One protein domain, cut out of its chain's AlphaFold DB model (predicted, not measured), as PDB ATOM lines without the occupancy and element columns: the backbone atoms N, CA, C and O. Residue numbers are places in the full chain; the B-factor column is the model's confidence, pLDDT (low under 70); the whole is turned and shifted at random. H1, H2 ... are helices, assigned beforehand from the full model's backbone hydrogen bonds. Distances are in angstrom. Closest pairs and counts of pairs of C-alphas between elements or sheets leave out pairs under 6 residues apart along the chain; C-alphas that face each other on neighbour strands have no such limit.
ATOM      1  N   GLY A  24      -8.716 -51.026 -36.323       79.56
ATOM      2  CA  GLY A  24      -8.055 -51.347 -35.056       79.56
ATOM      3  C   GLY A  24      -6.557 -51.038 -35.088       79.56
ATOM      4  O   GLY A  24      -6.020 -50.443 -34.152       79.56
ATOM      5  N   PHE A  25      -5.887 -51.348 -36.199       82.25
ATOM      6  CA  PHE A  25      -4.495 -50.964 -36.429       82.25
ATOM      7  C   PHE A  25      -4.317 -49.441 -36.438       82.25
ATOM      8  O   PHE A  25      -3.383 -48.926 -35.819       82.25
ATOM      9  N   LEU A  26      -5.228 -48.705 -37.088       81.25
ATOM     10  CA  LEU A  26      -5.208 -47.239 -37.084       81.25
ATOM     11  C   LEU A  26      -5.386 -46.672 -35.668       81.25
ATOM     12  O   LEU A  26      -4.646 -45.763 -35.290       81.25
ATOM     13  N   ALA A  27      -6.295 -47.237 -34.868       82.69
ATOM     14  CA  ALA A  27      -6.473 -46.855 -33.468       82.69
ATOM     15  C   ALA A  27      -5.187 -47.073 -32.646       82.69
ATOM     16  O   ALA A  27      -4.739 -46.158 -31.957       82.69
ATOM     17  N   GLY A  28      -4.539 -48.236 -32.783       80.38
ATOM     18  CA  GLY A  28      -3.269 -48.532 -32.106       80.38
ATOM     19  C   GLY A  28      -2.107 -47.641 -32.561       80.38
ATOM     20  O   GLY A  28      -1.259 -47.250 -31.760       80.38
ATOM     21  N   MET A  29      -2.075 -47.252 -33.837       81.56
ATOM     22  CA  MET A  29      -1.081 -46.309 -34.356       81.56
ATOM     23  C   MET A  29      -1.286 -44.896 -33.795       81.56
ATOM     24  O   MET A  29      -0.313 -44.232 -33.441       81.56
ATOM     25  N   LEU A  30      -2.536 -44.438 -33.693       84.12
ATOM     26  CA  LEU A  30      -2.868 -43.145 -33.092       84.12
ATOM     27  C   LEU A  30      -2.571 -43.130 -31.586       84.12
ATOM     28  O   LEU A  30      -2.057 -42.132 -31.088       84.12
ATOM     29  N   ASP A  31      -2.825 -44.236 -30.882       83.19
ATOM     30  CA  ASP A  31      -2.452 -44.417 -29.474       83.19
ATOM     31  C   ASP A  31      -0.933 -44.338 -29.273       83.19
ATOM     32  O   ASP A  31      -0.449 -43.573 -28.441       83.19
ATOM     33  N   PHE A  32      -0.161 -45.014 -30.129       82.50
ATOM     34  CA  PHE A  32       1.299 -44.930 -30.117       82.50
ATOM     35  C   PHE A  32       1.814 -43.494 -30.300       82.50
ATOM     36  O   PHE A  32       2.768 -43.085 -29.633       82.50
ATOM     37  N   LEU A  33       1.198 -42.728 -31.208       82.69
ATOM     38  CA  LEU A  33       1.531 -41.317 -31.408       82.69
ATOM     39  C   LEU A  33       1.196 -40.496 -30.155       82.69
ATOM     40  O   LEU A  33       2.050 -39.753 -29.680       82.69
ATOM     41  N   MET A  34      -0.007 -40.666 -29.598       82.50
ATOM     42  CA  MET A  34      -0.479 -39.959 -28.398       82.50
ATOM     43  C   MET A  34       0.355 -40.268 -27.150       82.50
ATOM     44  O   MET A  34       0.623 -39.369 -26.356       82.50
ATOM     45  N   ASN A  35       0.832 -41.502 -26.999       82.31
ATOM     46  CA  ASN A  35       1.653 -41.915 -25.861       82.31
ATOM     47  C   ASN A  35       3.110 -41.406 -25.943       82.31
ATOM     48  O   ASN A  35       3.908 -41.638 -25.034       82.31
ATOM     49  N   HIS A  36       3.489 -40.714 -27.025       83.12
ATOM     50  CA  HIS A  36       4.829 -40.158 -27.196       83.12
ATOM     51  C   HIS A  36       4.789 -38.751 -27.813       83.12
ATOM     52  O   HIS A  36       4.940 -38.566 -29.024       83.12
ATOM     53  N   GLU A  37       4.683 -37.749 -26.935       80.81
ATOM     54  CA  GLU A  37       4.575 -36.322 -27.267       80.81
ATOM     55  C   GLU A  37       5.541 -35.834 -28.371       80.81
ATOM     56  O   GLU A  37       5.062 -35.259 -29.350       80.81
ATOM     57  N   PRO A  38       6.864 -36.111 -28.346       83.62
ATOM     58  CA  PRO A  38       7.747 -35.598 -29.396       83.62
ATOM     59  C   PRO A  38       7.528 -36.273 -30.760       83.62
ATOM     60  O   PRO A  38       7.885 -35.704 -31.788       83.62
ATOM     61  N   THR A  39       6.927 -37.467 -30.813       80.19
ATOM     62  CA  THR A  39       6.533 -38.082 -32.093       80.19
ATOM     63  C   THR A  39       5.190 -37.554 -32.581       80.19
ATOM     64  O   THR A  39       5.058 -37.331 -33.783       80.19
ATOM     65  N   ALA A  40       4.232 -37.292 -31.687       82.31
ATOM     66  CA  ALA A  40       2.986 -36.616 -32.051       82.31
ATOM     67  C   ALA A  40       3.251 -35.229 -32.650       82.31
ATOM     68  O   ALA A  40       2.715 -34.908 -33.709       82.31
ATOM     69  N   VAL A  41       4.125 -34.436 -32.020       84.62
ATOM     70  CA  VAL A  41       4.517 -33.108 -32.517       84.62
ATOM     71  C   VAL A  41       5.211 -33.221 -33.875       84.62
ATOM     72  O   VAL A  41       4.762 -32.595 -34.831       84.62
ATOM     73  N   ALA A  42       6.207 -34.104 -34.012       85.00
ATOM     74  CA  ALA A  42       6.896 -34.303 -35.288       85.00
ATOM     75  C   ALA A  42       5.957 -34.776 -36.417       85.00
ATOM     76  O   ALA A  42       6.137 -34.404 -37.576       85.00
ATOM     77  N   PHE A  43       4.944 -35.592 -36.101       83.62
ATOM     78  CA  PHE A  43       3.913 -36.005 -37.056       83.62
ATOM     79  C   PHE A  43       3.027 -34.827 -37.479       83.62
ATOM     80  O   PHE A  43       2.772 -34.645 -38.672       83.62
ATOM     81  N   CYS A  44       2.583 -34.019 -36.514       86.94
ATOM     82  CA  CYS A  44       1.797 -32.811 -36.755       86.94
ATOM     83  C   CYS A  44       2.556 -31.835 -37.667       86.94
ATOM     84  O   CYS A  44       2.015 -31.386 -38.675       86.94
ATOM     85  N   GLU A  45       3.837 -31.591 -37.384       86.62
ATOM     86  CA  GLU A  45       4.705 -30.731 -38.197       86.62
ATOM     87  C   GLU A  45       4.920 -31.282 -39.613       86.62
ATOM     88  O   GLU A  45       4.829 -30.537 -40.587       86.62
ATOM     89  N   ALA A  46       5.163 -32.589 -39.751       85.19
ATOM     90  CA  ALA A  46       5.415 -33.211 -41.051       85.19
ATOM     91  C   ALA A  46       4.170 -33.277 -41.953       85.19
ATOM     92  O   ALA A  46       4.299 -33.272 -43.177       85.19
ATOM     93  N   THR A  47       2.974 -33.370 -41.367       84.12
ATOM     94  CA  THR A  47       1.705 -33.515 -42.106       84.12
ATOM     95  C   THR A  47       0.891 -32.225 -42.182       84.12
ATOM     96  O   THR A  47      -0.106 -32.181 -42.898       84.12
ATOM     97  N   GLY A  48       1.289 -31.178 -41.452       86.50
ATOM     98  CA  GLY A  48       0.489 -29.963 -41.285       86.50
ATOM     99  C   GLY A  48      -0.783 -30.178 -40.456       86.50
ATOM    100  O   GLY A  48      -1.680 -29.337 -40.480       86.50
ATOM    101  N   THR A  49      -0.888 -31.302 -39.743       87.25
ATOM    102  CA  THR A  49      -2.037 -31.623 -38.888       87.25
ATOM    103  C   THR A  49      -1.898 -30.897 -37.558       87.25
ATOM    104  O   THR A  49      -0.824 -30.899 -36.964       87.25
ATOM    105  N   THR A  50      -2.968 -30.291 -37.043       87.12
ATOM    106  CA  THR A  50      -2.919 -29.695 -35.701       87.12
ATOM    107  C   THR A  50      -3.024 -30.778 -34.620       87.12
ATOM    108  O   THR A  50      -3.736 -31.767 -34.816       87.12
ATOM    109  N   PRO A  51      -2.387 -30.600 -33.448       82.31
ATOM    110  CA  PRO A  51      -2.493 -31.563 -32.348       82.31
ATOM    111  C   PRO A  51      -3.941 -31.764 -31.873       82.31
ATOM    112  O   PRO A  51      -4.313 -32.867 -31.484       82.31
ATOM    113  N   ASP A  52      -4.783 -30.731 -31.977       87.06
ATOM    114  CA  ASP A  52      -6.221 -30.826 -31.695       87.06
ATOM    115  C   ASP A  52      -6.946 -31.768 -32.673       87.06
ATOM    116  O   ASP A  52      -7.701 -32.645 -32.249       87.06
ATOM    117  N   THR A  53      -6.634 -31.672 -33.972       87.94
ATOM    118  CA  THR A  53      -7.163 -32.591 -34.994       87.94
ATOM    119  C   THR A  53      -6.712 -34.020 -34.717       87.94
ATOM    120  O   THR A  53      -7.523 -34.944 -34.767       87.94
ATOM    121  N   LEU A  54      -5.436 -34.216 -34.364       85.31
ATOM    122  CA  LEU A  54      -4.910 -35.532 -34.005       85.31
ATOM    123  C   LEU A  54      -5.649 -36.122 -32.791       85.31
ATOM    124  O   LEU A  54      -6.016 -37.294 -32.811       85.31
ATOM    125  N   ALA A  55      -5.935 -35.311 -31.767       85.50
ATOM    126  CA  ALA A  55      -6.699 -35.723 -30.588       85.50
ATOM    127  C   ALA A  55      -8.179 -36.008 -30.889       85.50
ATOM    128  O   ALA A  55      -8.783 -36.887 -30.269       85.50
ATOM    129  N   ALA A  56      -8.793 -35.270 -31.816       86.69
ATOM    130  CA  ALA A  56     -10.158 -35.526 -32.269       86.69
ATOM    131  C   ALA A  56     -10.253 -36.848 -33.045       86.69
ATOM    132  O   ALA A  56     -11.151 -37.649 -32.786       86.69
ATOM    133  N   VAL A  57      -9.292 -37.107 -33.937       85.56
ATOM    134  CA  VAL A  57      -9.191 -38.361 -34.694       85.56
ATOM    135  C   VAL A  57      -8.913 -39.532 -33.755       85.56
ATOM    136  O   VAL A  57      -9.623 -40.530 -33.817       85.56
ATOM    137  N   TRP A  58      -7.961 -39.404 -32.827       84.19
ATOM    138  CA  TRP A  58      -7.705 -40.438 -31.820       84.19
ATOM    139  C   TRP A  58      -8.973 -40.779 -31.030       84.19
ATOM    140  O   TRP A  58      -9.357 -41.938 -30.983       84.19
ATOM    141  N   ARG A  59      -9.718 -39.784 -30.528       83.06
ATOM    142  CA  ARG A  59     -10.998 -40.027 -29.835       83.06
ATOM    143  C   ARG A  59     -12.049 -40.720 -30.706       83.06
ATOM    144  O   ARG A  59     -12.822 -41.514 -30.180       83.06
ATOM    145  N   HIS A  60     -12.083 -40.427 -32.005       84.00
ATOM    146  CA  HIS A  60     -12.994 -41.081 -32.944       84.00
ATOM    147  C   HIS A  60     -12.665 -42.570 -33.127       84.00
ATOM    148  O   HIS A  60     -13.575 -43.388 -33.149       84.00
ATOM    149  N   PHE A  61     -11.378 -42.923 -33.205       77.31
ATOM    150  CA  PHE A  61     -10.930 -44.313 -33.346       77.31
ATOM    151  C   PHE A  61     -10.866 -45.076 -32.008       77.31
ATOM    152  O   PHE A  61     -11.002 -46.296 -31.996       77.31
ATOM    153  N   SER A  62     -10.695 -44.379 -30.881       72.00
ATOM    154  CA  SER A  62     -10.629 -44.964 -29.532       72.00
ATOM    155  C   SER A  62     -11.996 -45.183 -28.872       72.00
ATOM    156  O   SER A  62     -12.064 -45.790 -27.805       72.00
ATOM    157  N   SER A  63     -13.094 -44.717 -29.472       60.56
ATOM    158  CA  SER A  63     -14.452 -44.899 -28.951       60.56
ATOM    159  C   SER A  63     -15.256 -45.862 -29.831       60.56
ATOM    160  O   SER A  63     -15.357 -45.634 -31.031       60.56
ATOM    161  N   PRO A  64     -15.967 -46.851 -29.269       54.38
ATOM    162  CA  PRO A  64     -15.543 -47.922 -28.379       54.38
ATOM    163  C   PRO A  64     -15.644 -49.283 -29.108       54.38
ATOM    164  O   PRO A  64     -16.732 -49.801 -29.332       54.38
ATOM    165  N   GLY A  65     -14.501 -49.892 -29.429       50.94
ATOM    166  CA  GLY A  65     -14.388 -51.346 -29.645       50.94
ATOM    167  C   GLY A  65     -13.955 -52.102 -28.379       50.94
ATOM    168  O   GLY A  65     -13.879 -53.324 -28.374       50.94
TER     169      GLY A  65
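What this domain is: This is residues 24 to 65 of the 71 residues of an uncharacterized protein of Rhizobium mongolense (UniProt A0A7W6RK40). The three helices make a U: H1 and H3 pack side by side, running opposite ways, and H2 crosses one end between them. The printed part has 42 residues, with named helices H1, H2, H3 in that order and no named strand: all helix. It is compact, radius of gyration of the C-alphas 9.8 A, spanning 29 by 16 by 13 A.

How they stand to each other: Start at H1, residues 24 to 34; it only just touches H2, residues 37 to 47, with 3 pairs of C-alphas within 8 A, only at the corner, closest at C-alphas 33 and 40, 5.0 A. H3, residues 51 to 62, touches H2 with residues 51 to 54 alone, closest at C-alphas 51 and 44, 6.3 A, about perpendicular at 75 degrees. H3 touches H1, closest at C-alphas 61 and 27, 5.1 A, at 36 degrees, only just steep, opposite ways. In H1, H2 and H3 every O i to N i+4 pair is within hydrogen-bond range.

Where its parts are: Find C-alpha 24 at (-8.055, -51.347, -35.056); H1 runs 15.2 A from there, H2 15.4 A, and H3 15.9 A to C-alpha 62 at (-10.629, -44.964, -29.532).

The domain as a whole: C-alphas 45 and 65 are farthest apart, 29.4 A. The printed part has no cut; both links are tight. Residues 63 to 65 have pLDDT under 70.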